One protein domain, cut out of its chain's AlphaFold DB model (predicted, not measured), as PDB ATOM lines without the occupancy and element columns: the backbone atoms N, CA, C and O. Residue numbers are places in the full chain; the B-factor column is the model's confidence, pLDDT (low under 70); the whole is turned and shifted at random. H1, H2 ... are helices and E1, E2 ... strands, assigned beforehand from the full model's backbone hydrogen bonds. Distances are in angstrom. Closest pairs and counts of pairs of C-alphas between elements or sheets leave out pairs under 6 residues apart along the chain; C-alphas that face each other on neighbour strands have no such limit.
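What this domain is: This is residues 17 to 154 of the 155 residues of the protein "Alkylated DNA repair protein alkB 1" of Fasciola gigantica (UniProt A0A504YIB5). Two small three-stranded antiparallel sheets stand as an open V, meeting where E1 passes into E2 and E3 into E4, with short H1 at the open end. Beyond the closed end, H2 and H4 pack side by side with H3 at their far end; a tail after E6 reaches away to H5, with residues 145 to 151 sticking out. The printed part has 138 residues, with five named helices and six named strands in the order E1 E2 E3 E4 H1 E5 H2 H3 H4 E6 H5; the sheets run E4 - E1 - E6 and E3 - E2 - E5. The class is mixed, helices and strands. The whole is loose, with a radius of gyration of the C-alphas of 20.6 A, and flat, spanning 56 by 54 by 21 A.

How they stand to each other: E1, residues 17 to 21, is the inner strand between E4, residues 60 to 63, and E6, residues 136 to 141. N 18 and O 61 are 2.8 A apart and N 19 and O 138 are 2.8 A apart, both within hydrogen-bond range. E2, residues 24 to 35, bends by 110 degrees at residue 32. It forms a hairpin with E3, residues 48 to 55, with N 27 and O 53 at 2.8 A, and is antiparallel to E5, residues 72 to 78, with N 28 and O 73 at 2.8 A. This second sheet is strongly twisted, and H1, residues 65 to 69, only grazes it with residues 66 to 69. H2, residues 89 to 101, touches H4, residues 122 to 133, opposite ways at a shallow tilt of 23 degrees; their closest C-alphas, those of Ala 98 and Cys 124, are 5.0 A apart. H3, residues 103 to 106, only just touches H2, with 3 pairs of C-alphas within 8 A, only at the corner and with residues 99 to 100 of H2 alone; the closest C-alphas are those of Arg 100 and Ser 106, 5.2 A apart. H5, residues 150 to 153, touches no helix. Every O i to N i+4 pair is within hydrogen-bond range in H4, 7 of 9 are in H2, and 0 of 1 in H1, where 2 of 2 O i to N i+3 pairs are; H3 and H5 are too short for an O i to N i+4 pair.

Where its parts are: E1 begins at C-alpha 17, (23.227, -45.379, -7.342). From first to last C-alpha, E2 measures 23.4 A, E3 19.8 A, E5 17.6 A, H2 17.7 A, H4 16.5 A and E6 16.7 A. H5 ends at C-alpha 153, (2.907, -36.750, 0.828).

The domain as a whole: The C-alphas farthest apart, those of Lys 115 and Ala 154, are 59.9 A apart. The printed part has no cut; the links E2 to E3 and H3 to H4 are long. The mean pLDDT of the printed part is 80.6, and 35 residues are under 70, among them 38 to 45, 81 to 88 and 106 to 120.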
ATOM      1  N   VAL A  17      21.879 -45.323  -6.764       98.38
ATOM      2  CA  VAL A  17      23.227 -45.379  -7.342       98.38
ATOM      3  C   VAL A  17      24.252 -45.126  -6.242       98.38
ATOM      4  O   VAL A  17      24.199 -44.084  -5.595       98.38
ATOM      5  N   SER A  18      25.175 -46.062  -6.031       98.00
ATOM      6  CA  SER A  18      26.250 -45.990  -5.035       98.00
ATOM      7  C   SER A  18      27.598 -45.954  -5.749       98.00
ATOM      8  O   SER A  18      27.931 -46.876  -6.490       98.00
ATOM      9  N   ILE A  19      28.383 -44.903  -5.525       98.19
ATOM     10  CA  ILE A  19      29.688 -44.681  -6.160       98.19
ATOM     11  C   ILE A  19      30.790 -44.829  -5.115       98.19
ATOM     12  O   ILE A  19      30.751 -44.195  -4.058       98.19
ATOM     13  N   SER A  20      31.793 -45.640  -5.442       96.12
ATOM     14  CA  SER A  20      32.905 -45.995  -4.565       96.12
ATOM     15  C   SER A  20      34.176 -45.233  -4.924       96.12
ATOM     16  O   SER A  20      34.660 -45.341  -6.045       96.12
ATOM     17  N   ILE A  21      34.784 -44.515  -3.977       93.25
ATOM     18  CA  ILE A  21      36.062 -43.819  -4.202       93.25
ATOM     19  C   ILE A  21      37.022 -44.126  -3.053       93.25
ATOM     20  O   ILE A  21      36.698 -43.920  -1.887       93.25
ATOM     21  N   GLY A  22      38.225 -44.595  -3.379       90.75
ATOM     22  CA  GLY A  22      39.291 -44.851  -2.404       90.75
ATOM     23  C   GLY A  22      39.588 -46.348  -2.257       90.75
ATOM     24  O   GLY A  22      39.460 -47.078  -3.243       90.75
ATOM     25  N   PRO A  23      39.995 -46.819  -1.065       91.12
ATOM     26  CA  PRO A  23      40.291 -48.224  -0.807       91.12
ATOM     27  C   PRO A  23      39.085 -49.143  -1.041       91.12
ATOM     28  O   PRO A  23      37.923 -48.723  -0.966       91.12
ATOM     29  N   THR A  24      39.372 -50.419  -1.300       93.19
ATOM     30  CA  THR A  24      38.355 -51.437  -1.584       93.19
ATOM     31  C   THR A  24      37.464 -51.663  -0.366       93.19
ATOM     32  O   THR A  24      37.957 -51.908   0.732       93.19
ATOM     33  N   GLY A  25      36.148 -51.599  -0.550       94.69
ATOM     34  CA  GLY A  25      35.170 -51.979   0.469       94.69
ATOM     35  C   GLY A  25      34.641 -53.388   0.226       94.69
ATOM     36  O   GLY A  25      34.384 -53.754  -0.919       94.69
ATOM     37  N   ILE A  26      34.438 -54.160   1.293       96.81
ATOM     38  CA  ILE A  26      33.620 -55.375   1.223       96.81
ATOM     39  C   ILE A  26      32.169 -54.944   1.370       96.81
ATOM     40  O   ILE A  26      31.788 -54.438   2.420       96.81
ATOM     41  N   TYR A  27      31.385 -55.114   0.316       97.50
ATOM     42  CA  TYR A  27      29.959 -54.832   0.282       97.50
ATOM     43  C   TYR A  27      29.194 -56.146   0.363       97.50
ATOM     44  O   TYR A  27      29.461 -57.067  -0.400       97.50
ATOM     45  N   LEU A  28      28.261 -56.250   1.298       96.62
ATOM     46  CA  LEU A  28      27.401 -57.416   1.452       96.62
ATOM     47  C   LEU A  28      26.013 -57.060   0.937       96.62
ATOM     48  O   LEU A  28      25.460 -56.059   1.381       96.62
ATOM     49  N   LEU A  29      25.455 -57.876   0.043       95.94
ATOM     50  CA  LEU A  29      24.109 -57.705  -0.502       95.94
ATOM     51  C   LEU A  29      23.271 -58.950  -0.242       95.94
ATOM     52  O   LEU A  29      23.667 -60.051  -0.616       95.94
ATOM     53  N   GLU A  30      22.100 -58.780   0.359       94.94
ATOM     54  CA  GLU A  30      21.130 -59.860   0.496       94.94
ATOM     55  C   GLU A  30      20.441 -60.141  -0.849       94.94
ATOM     56  O   GLU A  30      19.737 -59.310  -1.419       94.94
ATOM     57  N   ALA A  31      20.646 -61.343  -1.362       91.31
ATOM     58  CA  ALA A  31      19.892 -61.931  -2.445       91.31
ATOM     59  C   ALA A  31      18.546 -62.459  -1.948       91.31
ATOM     60  O   ALA A  31      18.383 -62.891  -0.808       91.31
ATOM     61  N   GLN A  32      17.573 -62.492  -2.852       86.75
ATOM     62  CA  GLN A  32      16.235 -62.984  -2.538       86.75
ATOM     63  C   GLN A  32      16.185 -64.503  -2.309       86.75
ATOM     64  O   GLN A  32      15.309 -65.002  -1.608       86.75
ATOM     65  N   THR A  33      17.104 -65.244  -2.922       87.62
ATOM     66  CA  THR A  33      17.217 -66.699  -2.799       87.62
ATOM     67  C   THR A  33      18.544 -67.053  -2.156       87.62
ATOM     68  O   THR A  33      19.525 -66.327  -2.314       87.62
ATOM     69  N   ARG A  34      18.599 -68.192  -1.456       86.12
ATOM     70  CA  ARG A  34      19.880 -68.722  -0.984       86.12
ATOM     71  C   ARG A  34      20.760 -69.092  -2.175       86.12
ATOM     72  O   ARG A  34      20.269 -69.584  -3.188       86.12
ATOM     73  N   ILE A  35      22.049 -68.853  -2.021       83.12
ATOM     74  CA  ILE A  35      23.088 -69.065  -3.016       83.12
ATOM     75  C   ILE A  35      24.094 -70.034  -2.413       83.12
ATOM     76  O   ILE A  35      24.472 -69.909  -1.244       83.12
ATOM     77  N   GLN A  36      24.515 -71.005  -3.219       81.38
ATOM     78  CA  GLN A  36      25.619 -71.873  -2.849       81.38
ATOM     79  C   GLN A  36      26.939 -71.166  -3.181       81.38
ATOM     80  O   GLN A  36      27.095 -70.707  -4.314       81.38
ATOM     81  N   PRO A  37      27.890 -71.068  -2.237       70.69
ATOM     82  CA  PRO A  37      29.218 -70.549  -2.532       70.69
ATOM     83  C   PRO A  37      29.932 -71.430  -3.568       70.69
ATOM     84  O   PRO A  37      30.028 -72.650  -3.390       70.69
ATOM     85  N   ASP A  38      30.448 -70.805  -4.625       68.25
ATOM     86  CA  ASP A  38      31.300 -71.429  -5.641       68.25
ATOM     87  C   ASP A  38      32.544 -70.539  -5.871       68.25
ATOM     88  O   ASP A  38      32.382 -69.368  -6.231       68.25
ATOM     89  N   PRO A  39      33.777 -71.023  -5.609       67.62
ATOM     90  CA  PRO A  39      34.117 -72.362  -5.124       67.62
ATOM     91  C   PRO A  39      33.639 -72.615  -3.690       67.62
ATOM     92  O   PRO A  39      33.491 -71.693  -2.887       67.62
ATOM     93  N   HIS A  40      33.418 -73.887  -3.352       64.81
ATOM     94  CA  HIS A  40      33.170 -74.292  -1.969       64.81
ATOM     95  C   HIS A  40      34.389 -73.959  -1.107       64.81
ATOM     96  O   HIS A  40      35.451 -74.566  -1.261       64.81
ATOM     97  N   PHE A  41      34.238 -73.021  -0.173       64.38
ATOM     98  CA  PHE A  41      35.243 -72.804   0.859       64.38
ATOM     99  C   PHE A  41      34.985 -73.765   2.035       64.38
ATOM    100  O   PHE A  41      33.829 -73.958   2.414       64.38
ATOM    101  N   PRO A  42      36.029 -74.342   2.666       59.16
ATOM    102  CA  PRO A  42      35.890 -75.366   3.716       59.16
ATOM    103  C   PRO A  42      35.056 -74.952   4.939       59.16
ATOM    104  O   PRO A  42      34.647 -75.801   5.723       59.16
ATOM    105  N   HIS A  43      34.818 -73.649   5.116       62.59
ATOM    106  CA  HIS A  43      34.084 -73.068   6.243       62.59
ATOM    107  C   HIS A  43      32.713 -72.492   5.851       62.59
ATOM    108  O   HIS A  43      32.067 -71.844   6.670       62.59
ATOM    109  N   THR A  44      32.264 -72.702   4.611       61.72
ATOM    110  CA  THR A  44      30.971 -72.221   4.104       61.72
ATOM    111  C   THR A  44      30.229 -73.370   3.424       61.72
ATOM    112  O   THR A  44      30.178 -73.449   2.199       61.72
ATOM    113  N   SER A  45      29.701 -74.301   4.219       58.44
ATOM    114  CA  SER A  45      28.867 -75.408   3.726       58.44
ATOM    115  C   SER A  45      27.413 -74.992   3.498       58.44
ATOM    116  O   SER A  45      26.730 -75.556   2.642       58.44
ATOM    117  N   ASP A  46      26.943 -73.989   4.242       72.56
ATOM    118  CA  ASP A  46      25.524 -73.665   4.290       72.56
ATOM    119  C   ASP A  46      25.158 -72.607   3.237       72.56
ATOM    120  O   ASP A  46      25.834 -71.576   3.135       72.56
ATOM    121  N   PRO A  47      24.078 -72.826   2.461       73.94
ATOM    122  CA  PRO A  47      23.580 -71.834   1.523       73.94
ATOM    123  C   PRO A  47      23.293 -70.510   2.245       73.94
ATOM    124  O   PRO A  47      22.544 -70.477   3.226       73.94
ATOM    125  N   THR A  48      23.833 -69.406   1.734       84.00
ATOM    126  CA  THR A  48      23.644 -68.062   2.302       84.00
ATOM    127  C   THR A  48      22.821 -67.198   1.359       84.00
ATOM    128  O   THR A  48      22.884 -67.363   0.145       84.00
ATOM    129  N   SER A  49      22.033 -66.262   1.882       90.50
ATOM    130  CA  SER A  49      21.430 -65.210   1.056       90.50
ATOM    131  C   SER A  49      22.383 -64.037   0.831       90.50
ATOM    132  O   SER A  49      22.039 -63.128   0.097       90.50
ATOM    133  N   VAL A  50      23.575 -64.006   1.433       92.38
ATOM    134  CA  VAL A  50      24.466 -62.839   1.368       92.38
ATOM    135  C   VAL A  50      25.542 -63.016   0.299       92.38
ATOM    136  O   VAL A  50      26.374 -63.915   0.387       92.38
ATOM    137  N   ILE A  51      25.569 -62.100  -0.669       91.25
ATOM    138  CA  ILE A  51      26.598 -62.000  -1.705       91.25
ATOM    139  C   ILE A  51      27.655 -60.976  -1.268       91.25
ATOM    140  O   ILE A  51      27.325 -59.796  -1.119       91.25
ATOM    141  N   PRO A  52      28.924 -61.380  -1.089       92.88
ATOM    142  CA  PRO A  52      30.023 -60.443  -0.909       92.88
ATOM    143  C   PRO A  52      30.517 -59.907  -2.260       92.88
ATOM    144  O   PRO A  52      30.816 -60.663  -3.181       92.88
ATOM    145  N   LEU A  53      30.659 -58.589  -2.361       94.19
ATOM    146  CA  LEU A  53      31.206 -57.868  -3.505       94.19
ATOM    147  C   LEU A  53      32.399 -57.025  -3.043       94.19
ATOM    148  O   LEU A  53      32.320 -56.315  -2.041       94.19
ATOM    149  N   ALA A  54      33.509 -57.078  -3.776       95.31
ATOM    150  CA  ALA A  54      34.649 -56.199  -3.537       95.31
ATOM    151  C   ALA A  54      34.498 -54.933  -4.391       95.31
ATOM    152  O   ALA A  54      34.764 -54.977  -5.588       95.31
ATOM    153  N   LEU A  55      34.082 -53.822  -3.778       95.81
ATOM    154  CA  LEU A  55      33.893 -52.544  -4.470       95.81
ATOM    155  C   LEU A  55      35.175 -51.712  -4.423       95.81
ATOM    156  O   LEU A  55      35.547 -51.174  -3.372       95.81
ATOM    157  N   ARG A  56      35.850 -51.610  -5.563       93.38
ATOM    158  CA  ARG A  56      37.122 -50.910  -5.766       93.38
ATOM    159  C   ARG A  56      36.911 -49.420  -6.036       93.38
ATOM    160  O   ARG A  56      35.797 -48.896  -5.992       93.38
ATOM    161  N   HIS A  57      38.015 -48.717  -6.260       91.44
ATOM    162  CA  HIS A  57      37.993 -47.316  -6.657       91.44
ATOM    163  C   HIS A  57      37.314 -47.154  -8.021       91.44
ATOM    164  O   HIS A  57      37.761 -47.734  -9.003       91.44
ATOM    165  N   GLY A  58      36.275 -46.326  -8.086       92.00
ATOM    166  CA  GLY A  58      35.521 -46.038  -9.305       92.00
ATOM    167  C   GLY A  58      34.333 -46.966  -9.555       92.00
ATOM    168  O   GLY A  58      33.521 -46.654 -10.423       92.00
ATOM    169  N   ASP A  59      34.181 -48.055  -8.793       96.38
ATOM    170  CA  ASP A  59      33.050 -48.967  -8.969       96.38
ATOM    171  C   ASP A  59      31.721 -48.282  -8.632       96.38
ATOM    172  O   ASP A  59      31.592 -47.557  -7.636       96.38
ATOM    173  N   VAL A  60      30.714 -48.564  -9.460       98.00
ATOM    174  CA  VAL A  60      29.349 -48.060  -9.314       98.00
ATOM    175  C   VAL A  60      28.392 -49.234  -9.174       98.00
ATOM    176  O   VAL A  60      28.344 -50.116 -10.029       98.00
ATOM    177  N   VAL A  61      27.597 -49.222  -8.107       97.62
ATOM    178  CA  VAL A  61      26.500 -50.169  -7.900       97.62
ATOM    179  C   VAL A  61      25.188 -49.453  -8.181       97.62
ATOM    180  O   VAL A  61      24.918 -48.398  -7.611       97.62
ATOM    181  N   VAL A  62      24.364 -50.038  -9.045       98.00
ATOM    182  CA  VAL A  62      23.010 -49.556  -9.332       98.00
ATOM    183  C   VAL A  62      22.016 -50.597  -8.830       98.00
ATOM    184  O   VAL A  62      21.981 -51.719  -9.333       98.00
ATOM    185  N   MET A  63      21.221 -50.232  -7.826       96.81
ATOM    186  CA  MET A  63      20.191 -51.093  -7.244       96.81
ATOM    187  C   MET A  63      18.809 -50.669  -7.743       96.81
ATOM    188  O   MET A  63      18.413 -49.513  -7.602       96.81
ATOM    189  N   LEU A  64      18.085 -51.618  -8.335       95.69
ATOM    190  CA  LEU A  64      16.814 -51.439  -9.039       95.69
ATOM    191  C   LEU A  64      15.859 -52.579  -8.669       95.69
ATOM    192  O   LEU A  64      16.293 -53.676  -8.311       95.69
ATOM    193  N   GLY A  65      14.551 -52.345  -8.792       94.31
ATOM    194  CA  GLY A  65      13.542 -53.375  -8.540       94.31
ATOM    195  C   GLY A  65      13.731 -54.033  -7.170       94.31
ATOM    196  O   GLY A  65      13.739 -53.359  -6.147       94.31
ATOM    197  N   ARG A  66      13.923 -55.357  -7.129       92.50
ATOM    198  CA  ARG A  66      14.066 -56.086  -5.856       92.50
ATOM    199  C   ARG A  66      15.365 -55.771  -5.106       92.50
ATOM    200  O   ARG A  66      15.344 -55.754  -3.881       92.50
ATOM    201  N   SER A  67      16.472 -55.483  -5.799       94.75
ATOM    202  CA  SER A  67      17.738 -55.153  -5.123       94.75
ATOM    203  C   SER A  67      17.714 -53.769  -4.472       94.75
ATOM    204  O   SER A  67      18.464 -53.532  -3.532       94.75
ATOM    205  N   ARG A  68      16.811 -52.877  -4.904       96.44
ATOM    206  CA  ARG A  68      16.620 -51.533  -4.331       96.44
ATOM    207  C   ARG A  68      16.240 -51.550  -2.847       96.44
ATOM    208  O   ARG A  68      16.536 -50.582  -2.150       96.44
ATOM    209  N   LEU A  69      15.595 -52.628  -2.397       96.31
ATOM    210  CA  LEU A  69      15.138 -52.836  -1.019       96.31
ATOM    211  C   LEU A  69      15.845 -54.021  -0.336       96.31
ATOM    212  O   LEU A  69      15.423 -54.466   0.731       96.31
ATOM    213  N   ALA A  70      16.916 -54.545  -0.936       96.38
ATOM    214  CA  ALA A  70      17.718 -55.595  -0.326       96.38
ATOM    215  C   ALA A  70      18.526 -55.049   0.860       96.38
ATOM    216  O   ALA A  70      19.071 -53.937   0.803       96.38
ATOM    217  N   LYS A  71      18.656 -55.855   1.921       97.12
ATOM    218  CA  LYS A  71      19.562 -55.519   3.018       97.12
ATOM    219  C   LYS A  71      20.991 -55.521   2.517       97.12
ATOM    220  O   LYS A  71      21.411 -56.422   1.790       97.12
ATOM    221  N   HIS A  72      21.757 -54.539   2.954       97.62
ATOM    222  CA  HIS A  72      23.157 -54.453   2.592       97.62
ATOM    223  C   HIS A  72      24.001 -53.829   3.699       97.62
ATOM    224  O   HIS A  72      23.493 -53.160   4.602       97.62
ATOM    225  N   ALA A  73      25.302 -54.100   3.651       98.00
ATOM    226  CA  ALA A  73      26.270 -53.638   4.636       98.00
ATOM    227  C   ALA A  73      27.642 -53.399   4.006       98.00
ATOM    228  O   ALA A  73      27.986 -53.980   2.978       98.00
ATOM    229  N   VAL A  74      28.468 -52.613   4.697       97.56
ATOM    230  CA  VAL A  74      29.905 -52.499   4.420       97.56
ATOM    231  C   VAL A  74      30.654 -52.787   5.722       97.56
ATOM    232  O   VAL A  74      30.906 -51.854   6.501       97.56
ATOM    233  N   PRO A  75      30.943 -54.070   6.024       96.88
ATOM    234  CA  PRO A  75      31.590 -54.468   7.274       96.88
ATOM    235  C   PRO A  75      33.084 -54.135   7.326       96.88
ATOM    236  O   PRO A  75      33.610 -53.941   8.417       96.88
ATOM    237  N   ALA A  76      33.769 -54.077   6.181       95.19
ATOM    238  CA  ALA A  76      35.220 -53.927   6.143       95.19
ATOM    239  C   ALA A  76      35.689 -53.030   4.994       95.19
ATOM    240  O   ALA A  76      35.123 -53.034   3.898       95.19
ATOM    241  N   ILE A  77      36.769 -52.296   5.259       93.94
ATOM    242  CA  ILE A  77      37.537 -51.538   4.273       93.94
ATOM    243  C   ILE A  77      38.935 -52.151   4.241       93.94
ATOM    244  O   ILE A  77      39.576 -52.306   5.279       93.94
ATOM    245  N   LEU A  78      39.391 -52.523   3.050       90.56
ATOM    246  CA  LEU A  78      40.685 -53.147   2.833       90.56
ATOM    247  C   LEU A  78      41.699 -52.080   2.434       90.56
ATOM    248  O   LEU A  78      41.724 -51.613   1.293       90.56
ATOM    249  N   PHE A  79      42.555 -51.708   3.379       84.50
ATOM    250  CA  PHE A  79      43.689 -50.836   3.111       84.50
ATOM    251  C   PHE A  79      44.849 -51.670   2.563       84.50
ATOM    252  O   PHE A  79      45.318 -52.614   3.199       84.50
ATOM    253  N   HIS A  80      45.311 -51.349   1.354       70.06
ATOM    254  CA  HIS A  80      46.524 -51.952   0.816       70.06
ATOM    255  C   HIS A  80      47.749 -51.343   1.501       70.06
ATOM    256  O   HIS A  80      48.148 -50.222   1.202       70.06
ATOM    257  N   HIS A  81      48.374 -52.112   2.389       56.03
ATOM    258  CA  HIS A  81      49.724 -51.837   2.868       56.03
ATOM    259  C   HIS A  81      50.726 -52.415   1.866       56.03
ATOM    260  O   HIS A  81      51.110 -53.579   1.966       56.03
ATOM    261  N   THR A  82      51.155 -51.643   0.870       52.69
ATOM    262  CA  THR A  82      52.254 -52.087   0.006       52.69
ATOM    263  C   THR A  82      53.587 -51.652   0.608       52.69
ATOM    264  O   THR A  82      53.951 -50.482   0.592       52.69
ATOM    265  N   ARG A  83      54.360 -52.630   1.099       45.19
ATOM    266  CA  ARG A  83      55.767 -52.458   1.519       45.19
ATOM    267  C   ARG A  83      56.668 -51.926   0.383       45.19
ATOM    268  O   ARG A  83      57.738 -51.414   0.671       45.19
ATOM    269  N   ASN A  84      56.214 -52.017  -0.879       42.25
ATOM    270  CA  ASN A  84      56.991 -51.746  -2.097       42.25
ATOM    271  C   ASN A  84      56.326 -50.755  -3.085       42.25
ATOM    272  O   ASN A  84      56.537 -50.856  -4.290       42.25
ATOM    273  N   GLY A  85      55.510 -49.800  -2.624       49.03
ATOM    274  CA  GLY A  85      55.203 -48.603  -3.431       49.03
ATOM    275  C   GLY A  85      54.322 -48.788  -4.678       49.03
ATOM    276  O   GLY A  85      54.188 -47.852  -5.467       49.03
ATOM    277  N   LEU A  86      53.663 -49.938  -4.860       46.06
ATOM    278  CA  LEU A  86      52.525 -50.029  -5.778       46.06
ATOM    279  C   LEU A  86      51.367 -49.257  -5.140       46.06
ATOM    280  O   LEU A  86      50.677 -49.761  -4.250       46.06
ATOM    281  N   SER A  87      51.223 -47.995  -5.540       56.56
ATOM    282  CA  SER A  87      50.081 -47.163  -5.179       56.56
ATOM    283  C   SER A  87      48.809 -47.863  -5.648       56.56
ATOM    284  O   SER A  87      48.732 -48.325  -6.789       56.56
ATOM    285  N   SER A  88      47.826 -47.977  -4.754       66.56
ATOM    286  CA  SER A  88      46.498 -48.486  -5.099       66.56
ATOM    287  C   SER A  88      45.958 -47.757  -6.338       66.56
ATOM    288  O   SER A  88      46.336 -46.611  -6.595       66.56
ATOM    289  N   GLU A  89      45.058 -48.378  -7.104       70.38
ATOM    290  CA  GLU A  89      44.373 -47.709  -8.229       70.38
ATOM    291  C   GLU A  89      43.801 -46.345  -7.801       70.38
ATOM    292  O   GLU A  89      43.900 -45.361  -8.537       70.38
ATOM    293  N   ALA A  90      43.314 -46.263  -6.557       69.62
ATOM    294  CA  ALA A  90      42.911 -45.022  -5.908       69.62
ATOM    295  C   ALA A  90      44.053 -44.005  -5.780       69.62
ATOM    296  O   ALA A  90      43.869 -42.855  -6.156       69.62
ATOM    297  N   GLY A  91      45.227 -44.406  -5.285       73.56
ATOM    298  CA  GLY A  91      46.395 -43.533  -5.153       73.56
ATOM    299  C   GLY A  91      46.933 -43.026  -6.492       73.56
ATOM    300  O   GLY A  91      47.260 -41.844  -6.621       73.56
ATOM    301  N   GLN A  92      46.976 -43.887  -7.514       74.56
ATOM    302  CA  GLN A  92      47.382 -43.495  -8.870       74.56
ATOM    303  C   GLN A  92      46.389 -42.506  -9.484       74.56
ATOM    304  O   GLN A  92      46.791 -41.489 -10.051       74.56
ATOM    305  N   THR A  93      45.092 -42.788  -9.350       73.25
ATOM    306  CA  THR A  93      44.027 -41.920  -9.863       73.25
ATOM    307  C   THR A  93      43.997 -40.596  -9.109       73.25
ATOM    308  O   THR A  93      43.992 -39.547  -9.746       73.25
ATOM    309  N   ALA A  94      44.095 -40.619  -7.778       72.31
ATOM    310  CA  ALA A  94      44.201 -39.430  -6.939       72.31
ATOM    311  C   ALA A  94      45.381 -38.555  -7.365       72.31
ATOM    312  O   ALA A  94      45.185 -37.380  -7.654       72.31
ATOM    313  N   SER A  95      46.573 -39.135  -7.520       72.38
ATOM    314  CA  SER A  95      47.769 -38.398  -7.947       72.38
ATOM    315  C   SER A  95      47.591 -37.758  -9.332       72.38
ATOM    316  O   SER A  95      47.958 -36.600  -9.541       72.38
ATOM    317  N   ARG A  96      46.983 -38.480 -10.286       70.69
ATOM    318  CA  ARG A  96      46.705 -37.981 -11.647       70.69
ATOM    319  C   ARG A  96      45.647 -36.876 -11.666       70.69
ATOM    320  O   ARG A  96      45.818 -35.874 -12.362       70.69
ATOM    321  N   CYS A  97      44.548 -37.062 -10.943       68.12
ATOM    322  CA  CYS A  97      43.412 -36.143 -10.924       68.12
ATOM    323  C   CYS A  97      43.708 -34.896 -10.094       68.12
ATOM    324  O   CYS A  97      43.374 -33.795 -10.526       68.12
ATOM    325  N   ALA A  98      44.381 -35.043  -8.951       72.69
ATOM    326  CA  ALA A  98      44.703 -33.936  -8.062       72.69
ATOM    327  C   ALA A  98      45.479 -32.843  -8.801       72.69
ATOM    328  O   ALA A  98      45.145 -31.671  -8.667       72.69
ATOM    329  N   HIS A  99      46.468 -33.210  -9.621       68.88
ATOM    330  CA  HIS A  99      47.269 -32.223 -10.345       68.88
ATOM    331  C   HIS A  99      46.488 -31.529 -11.472       68.88
ATOM    332  O   HIS A  99      46.667 -30.337 -11.699       68.88
ATOM    333  N   ARG A 100      45.595 -32.254 -12.159       69.62
ATOM    334  CA  ARG A 100      44.772 -31.698 -13.248       69.62
ATOM    335  C   ARG A 100      43.641 -30.796 -12.759       69.62
ATOM    336  O   ARG A 100      43.291 -29.850 -13.453       69.62
ATOM    337  N   LEU A 101      43.048 -31.113 -11.610       72.62
ATOM    338  CA  LEU A 101      41.886 -30.404 -11.067       72.62
ATOM    339  C   LEU A 101      42.273 -29.261 -10.124       72.62
ATOM    340  O   LEU A 101      41.491 -28.336  -9.928       72.62
ATOM    341  N   CYS A 102      43.462 -29.312  -9.522       78.56
ATOM    342  CA  CYS A 102      43.937 -28.252  -8.643       78.56
ATOM    343  C   CYS A 102      44.276 -27.007  -9.461       78.56
ATOM    344  O   CYS A 102      45.216 -27.051 -10.244       78.56
ATOM    345  N   SER A 103      43.566 -25.899  -9.236       73.19
ATOM    346  CA  SER A 103      43.799 -24.596  -9.885       73.19
ATOM    347  C   SER A 103      45.263 -24.149  -9.846       73.19
ATOM    348  O   SER A 103      45.785 -23.616 -10.822       73.19
ATOM    349  N   ASP A 104      45.941 -24.419  -8.730       72.00
ATOM    350  CA  ASP A 104      47.319 -23.985  -8.483       72.00
ATOM    351  C   ASP A 104      48.333 -24.817  -9.292       72.00
ATOM    352  O   ASP A 104      49.447 -24.370  -9.570       72.00
ATOM    353  N   CYS A 105      47.943 -26.035  -9.678       70.31
ATOM    354  CA  CYS A 105      48.723 -26.955 -10.504       70.31
ATOM    355  C   CYS A 105      48.321 -26.877 -11.987       70.31
ATOM    356  O   CYS A 105      49.182 -26.887 -12.863       70.31
ATOM    357  N   SER A 106      47.024 -26.756 -12.277       65.19
ATOM    358  CA  SER A 106      46.451 -26.744 -13.623       65.19
ATOM    359  C   SER A 106      46.741 -25.447 -14.374       65.19
ATOM    360  O   SER A 106      46.955 -25.492 -15.583       65.19
ATOM    361  N   ALA A 107      46.895 -24.317 -13.673       56.34
ATOM    362  CA  ALA A 107      47.388 -23.068 -14.261       56.34
ATOM    363  C   ALA A 107      48.849 -23.154 -14.758       56.34
ATOM    364  O   ALA A 107      49.291 -22.301 -15.521       56.34
ATOM    365  N   ARG A 108      49.612 -24.186 -14.355       54.44
ATOM    366  CA  ARG A 108      50.982 -24.455 -14.839       54.44
ATOM    367  C   ARG A 108      51.046 -25.592 -15.871       54.44
ATOM    368  O   ARG A 108      52.137 -25.924 -16.328       54.44
ATOM    369  N   ALA A 109      49.906 -26.180 -16.247       49.25
ATOM    370  CA  ALA A 109      49.831 -27.436 -16.998       49.25
ATOM    371  C   ALA A 109      49.971 -27.313 -18.530       49.25
ATOM    372  O   ALA A 109      49.946 -28.338 -19.214       49.25
ATOM    373  N   GLU A 110      50.170 -26.112 -19.086       48.75
ATOM    374  CA  GLU A 110      50.582 -25.971 -20.496       48.75
ATOM    375  C   GLU A 110      52.021 -26.444 -20.742       48.75
ATOM    376  O   GLU A 110      52.389 -26.777 -21.866       48.75
ATOM    377  N   ILE A 111      52.839 -26.560 -19.692       44.78
ATOM    378  CA  ILE A 111      54.223 -27.006 -19.807       44.78
ATOM    379  C   ILE A 111      54.371 -28.318 -19.039       44.78
ATOM    380  O   ILE A 111      54.088 -28.407 -17.851       44.78
ATOM    381  N   THR A 112      54.878 -29.335 -19.732       40.59
ATOM    382  CA  THR A 112      55.271 -30.668 -19.240       40.59
ATOM    383  C   THR A 112      54.163 -31.700 -18.997       40.59
ATOM    384  O   THR A 112      54.006 -32.263 -17.918       40.59
ATOM    385  N   ARG A 113      53.572 -32.170 -20.106       46.75
ATOM    386  CA  ARG A 113      53.547 -33.629 -20.314       46.75
ATOM    387  C   ARG A 113      55.003 -34.107 -20.196       46.75
ATOM    388  O   ARG A 113      55.837 -33.636 -20.960       46.75
ATOM    389  N   TYR A 114      55.309 -35.014 -19.269       41.41
ATOM    390  CA  TYR A 114      56.589 -35.742 -19.236       41.41
ATOM    391  C   TYR A 114      57.820 -35.018 -18.633       41.41
ATOM    392  O   TYR A 114      58.895 -35.011 -19.226       41.41
ATOM    393  N   LYS A 115      57.737 -34.462 -17.416       40.56
ATOM    394  CA  LYS A 115      58.930 -34.368 -16.545       40.56
ATOM    395  C   LYS A 115      58.623 -34.925 -15.158       40.56
ATOM    396  O   LYS A 115      57.725 -34.446 -14.479       40.56
ATOM    397  N   GLN A 116      59.388 -35.942 -14.773       44.56
ATOM    398  CA  GLN A 116      59.285 -36.735 -13.542       44.56
ATOM    399  C   GLN A 116      59.608 -35.965 -12.239       44.56
ATOM    400  O   GLN A 116      59.664 -36.588 -11.190       44.56
ATOM    401  N   ASP A 117      59.738 -34.634 -12.271       47.69
ATOM    402  CA  ASP A 117      60.151 -33.805 -11.122       47.69
ATOM    403  C   ASP A 117      59.181 -32.643 -10.818       47.69
ATOM    404  O   ASP A 117      59.572 -31.578 -10.329       47.69
ATOM    405  N   SER A 118      57.882 -32.790 -11.113       54.25
ATOM    406  CA  SER A 118      56.902 -31.772 -10.713       54.25
ATOM    407  C   SER A 118      56.590 -31.909  -9.219       54.25
ATOM    408  O   SER A 118      55.907 -32.851  -8.814       54.25
ATOM    409  N   ARG A 119      57.061 -30.966  -8.393       61.22
ATOM    410  CA  ARG A 119      56.666 -30.859  -6.978       61.22
ATOM    411  C   ARG A 119      55.136 -30.845  -6.889       61.22
ATOM    412  O   ARG A 119      54.500 -29.884  -7.318       61.22
ATOM    413  N   ILE A 120      54.552 -31.921  -6.367       69.25
ATOM    414  CA  ILE A 120      53.116 -32.004  -6.101       69.25
ATOM    415  C   ILE A 120      52.796 -30.936  -5.045       69.25
ATOM    416  O   ILE A 120      53.481 -30.859  -4.025       69.25
ATOM    417  N   CYS A 121      51.811 -30.065  -5.290       77.69
ATOM    418  CA  CYS A 121      51.474 -29.028  -4.313       77.69
ATOM    419  C   CYS A 121      50.866 -29.648  -3.043       77.69
ATOM    420  O   CYS A 121      50.302 -30.744  -3.082       77.69
ATOM    421  N   SER A 122      50.929 -28.927  -1.921       81.00
ATOM    422  CA  SER A 122      50.438 -29.411  -0.622       81.00
ATOM    423  C   SER A 122      48.969 -29.850  -0.651       81.00
ATOM    424  O   SER A 122      48.623 -30.850  -0.031       81.00
ATOM    425  N   LYS A 123      48.113 -29.170  -1.428       80.19
ATOM    426  CA  LYS A 123      46.698 -29.548  -1.604       80.19
ATOM    427  C   LYS A 123      46.541 -30.905  -2.302       80.19
ATOM    428  O   LYS A 123      45.715 -31.718  -1.899       80.19
ATOM    429  N   CYS A 124      47.338 -31.164  -3.339       79.69
ATOM    430  CA  CYS A 124      47.319 -32.430  -4.070       79.69
ATOM    431  C   CYS A 124      47.879 -33.592  -3.233       79.69
ATOM    432  O   CYS A 124      47.375 -34.710  -3.348       79.69
ATOM    433  N   ILE A 125      48.879 -33.324  -2.383       79.81
ATOM    434  CA  ILE A 125      49.391 -34.291  -1.400       79.81
ATOM    435  C   ILE A 125      48.284 -34.630  -0.399       79.81
ATOM    436  O   ILE A 125      47.909 -35.790  -0.289       79.81
ATOM    437  N   ALA A 126      47.672 -33.616   0.222       83.06
ATOM    438  CA  ALA A 126      46.611 -33.817   1.206       83.06
ATOM    439  C   ALA A 126      45.416 -34.608   0.644       83.06
ATOM    440  O   ALA A 126      44.892 -35.497   1.311       83.06
ATOM    441  N   LEU A 127      45.000 -34.328  -0.598       80.38
ATOM    442  CA  LEU A 127      43.941 -35.092  -1.263       80.38
ATOM    443  C   LEU A 127      44.346 -36.554  -1.499       80.38
ATOM    444  O   LEU A 127      43.541 -37.459  -1.281       80.38
ATOM    445  N   THR A 128      45.579 -36.788  -1.950       80.69
ATOM    446  CA  THR A 128      46.095 -38.146  -2.165       80.69
ATOM    447  C   THR A 128      46.152 -38.921  -0.850       80.69
ATOM    448  O   THR A 128      45.631 -40.031  -0.787       80.69
ATOM    449  N   ASP A 129      46.687 -38.320   0.211       83.44
ATOM    450  CA  ASP A 129      46.779 -38.938   1.536       83.44
ATOM    451  C   ASP A 129      45.394 -39.274   2.104       83.44
ATOM    452  O   ASP A 129      45.172 -40.367   2.638       83.44
ATOM    453  N   TYR A 130      44.424 -38.371   1.921       86.94
ATOM    454  CA  TYR A 130      43.037 -38.617   2.299       86.94
ATOM    455  C   TYR A 130      42.452 -39.814   1.541       86.94
ATOM    456  O   TYR A 130      41.893 -40.718   2.155       86.94
ATOM    457  N   LEU A 131      42.637 -39.885   0.218       84.19
ATOM    458  CA  LEU A 131      42.119 -40.986  -0.606       84.19
ATOM    459  C   LEU A 131      42.846 -42.323  -0.404       84.19
ATOM    460  O   LEU A 131      42.304 -43.367  -0.769       84.19
ATOM    461  N   LEU A 132      44.054 -42.322   0.161       82.88
ATOM    462  CA  LEU A 132      44.778 -43.542   0.529       82.88
ATOM    463  C   LEU A 132      44.328 -44.108   1.883       82.88
ATOM    464  O   LEU A 132      44.374 -45.321   2.083       82.88
ATOM    465  N   SER A 133      43.884 -43.244   2.793       85.94
ATOM    466  CA  SER A 133      43.495 -43.602   4.165       85.94
ATOM    467  C   SER A 133      41.983 -43.612   4.401       85.94
ATOM    468  O   SER A 133      41.526 -44.087   5.438       85.94
ATOM    469  N   THR A 134      41.192 -43.133   3.439       90.44
ATOM    470  CA  THR A 134      39.742 -42.978   3.576       90.44
ATOM    471  C   THR A 134      39.011 -43.515   2.357       90.44
ATOM    472  O   THR A 134      39.394 -43.275   1.213       90.44
ATOM    473  N   ARG A 135      37.902 -44.215   2.608       92.88
ATOM    474  CA  ARG A 135      36.936 -44.604   1.583       92.88
ATOM    475  C   ARG A 135      35.746 -43.654   1.614       92.88
ATOM    476  O   ARG A 135      35.122 -43.472   2.655       92.88
ATOM    477  N   ILE A 136      35.405 -43.104   0.458       95.12
ATOM    478  CA  ILE A 136      34.229 -42.265   0.246       95.12
ATOM    479  C   ILE A 136      33.181 -43.099  -0.489       95.12
ATOM    480  O   ILE A 136      33.491 -43.794  -1.458       95.12
ATOM    481  N   ASN A 137      31.938 -43.009  -0.029       96.88
ATOM    482  CA  ASN A 137      30.780 -43.545  -0.728       96.88
ATOM    483  C   ASN A 137      29.805 -42.405  -1.025       96.88
ATOM    484  O   ASN A 137      29.463 -41.649  -0.117       96.88
ATOM    485  N   MET A 138      29.352 -42.294  -2.271       98.06
ATOM    486  CA  MET A 138      28.335 -41.319  -2.672       98.06
ATOM    487  C   MET A 138      27.078 -42.059  -3.117       98.06
ATOM    488  O   MET A 138      27.146 -42.865  -4.041       98.06
ATOM    489  N   ASN A 139      25.946 -41.767  -2.478       97.44
ATOM    490  CA  ASN A 139      24.652 -42.344  -2.830       97.44
ATOM    491  C   ASN A 139      23.768 -41.284  -3.488       97.44
ATOM    492  O   ASN A 139      23.567 -40.212  -2.920       97.44
ATOM    493  N   VAL A 140      23.211 -41.601  -4.656       97.94
ATOM    494  CA  VAL A 140      22.270 -40.751  -5.393       97.94
ATOM    495  C   VAL A 140      20.936 -41.474  -5.513       97.94
ATOM    496  O   VAL A 140      20.896 -42.665  -5.835       97.94
ATOM    497  N   ARG A 141      19.848 -40.759  -5.210       96.81
ATOM    498  CA  ARG A 141      18.487 -41.301  -5.130       96.81
ATOM    499  C   ARG A 141      17.473 -40.270  -5.588       96.81
ATOM    500  O   ARG A 141      17.652 -39.075  -5.353       96.81
ATOM    501  N   GLN A 142      16.387 -40.750  -6.173       97.06
ATOM    502  CA  GLN A 142      15.183 -39.956  -6.359       97.06
ATOM    503  C   GLN A 142      14.275 -40.158  -5.145       97.06
ATOM    504  O   GLN A 142      13.942 -41.286  -4.797       97.06
ATOM    505  N   VAL A 143      13.909 -39.063  -4.478       96.56
ATOM    506  CA  VAL A 143      13.108 -39.122  -3.245       96.56
ATOM    507  C   VAL A 143      11.611 -39.110  -3.546       96.56
ATOM    508  O   VAL A 143      10.855 -39.864  -2.938       96.56
ATOM    509  N   VAL A 144      11.190 -38.264  -4.486       96.69
ATOM    510  CA  VAL A 144       9.787 -38.041  -4.862       96.69
ATOM    511  C   VAL A 144       9.547 -38.594  -6.272       96.69
ATOM    512  O   VAL A 144      10.384 -38.352  -7.148       96.69
ATOM    513  N   PRO A 145       8.439 -39.317  -6.528       96.19
ATOM    514  CA  PRO A 145       8.142 -39.834  -7.859       96.19
ATOM    515  C   PRO A 145       7.972 -38.723  -8.897       96.19
ATOM    516  O   PRO A 145       7.552 -37.607  -8.585       96.19
ATOM    517  N   TYR A 146       8.267 -39.038 -10.158       94.62
ATOM    518  CA  TYR A 146       8.075 -38.089 -11.251       94.62
ATOM    519  C   TYR A 146       6.611 -37.628 -11.323       94.62
ATOM    520  O   TYR A 146       5.692 -38.444 -11.269       94.62
ATOM    521  N   GLY A 147       6.405 -36.316 -11.459       96.81
ATOM    522  CA  GLY A 147       5.075 -35.703 -11.500       96.81
ATOM    523  C   GLY A 147       4.493 -35.328 -10.134       96.81
ATOM    524  O   GLY A 147       3.440 -34.700 -10.104       96.81
ATOM    525  N   TYR A 148       5.183 -35.641  -9.034       96.19
ATOM    526  CA  TYR A 148       4.755 -35.303  -7.676       96.19
ATOM    527  C   TYR A 148       5.701 -34.300  -7.007       96.19
ATOM    528  O   TYR A 148       6.838 -34.078  -7.435       96.19
ATOM    529  N   ARG A 149       5.226 -33.691  -5.923       95.06
ATOM    530  CA  ARG A 149       5.963 -32.800  -5.023       95.06
ATOM    531  C   ARG A 149       5.979 -33.385  -3.616       95.06
ATOM    532  O   ARG A 149       5.126 -34.183  -3.251       95.06
ATOM    533  N   PHE A 150       6.918 -32.930  -2.786       94.38
ATOM    534  CA  PHE A 150       6.967 -33.316  -1.370       94.38
ATOM    535  C   PHE A 150       5.652 -33.035  -0.622       94.38
ATOM    536  O   PHE A 150       5.258 -33.831   0.224       94.38
ATOM    537  N   SER A 151       4.965 -31.936  -0.955       94.50
ATOM    538  CA  SER A 151       3.675 -31.557  -0.362       94.50
ATOM    539  C   SER A 151       2.578 -32.595  -0.568       94.50
ATOM    540  O   SER A 151       1.669 -32.671   0.244       94.50
ATOM    541  N   ASP A 152       2.670 -33.406  -1.622       94.38
ATOM    542  CA  ASP A 152       1.637 -34.387  -1.963       94.38
ATOM    543  C   ASP A 152       1.672 -35.607  -1.021       94.38
ATOM    544  O   ASP A 152       0.774 -36.445  -1.052       94.38
ATOM    545  N   PHE A 153       2.704 -35.698  -0.172       89.25
ATOM    546  CA  PHE A 153       2.907 -36.750   0.828       89.25
ATOM    547  C   PHE A 153       2.914 -36.216   2.270       89.25
ATOM    548  O   PHE A 153       3.077 -36.998   3.207       89.25
ATOM    549  N   ALA A 154       2.767 -34.901   2.460       80.25
ATOM    550  CA  ALA A 154       2.630 -34.297   3.779       80.25
ATOM    551  C   ALA A 154       1.152 -34.351   4.197       80.25
ATOM    552  O   ALA A 154       0.306 -33.763   3.524       80.25
TER     553      ALA A 154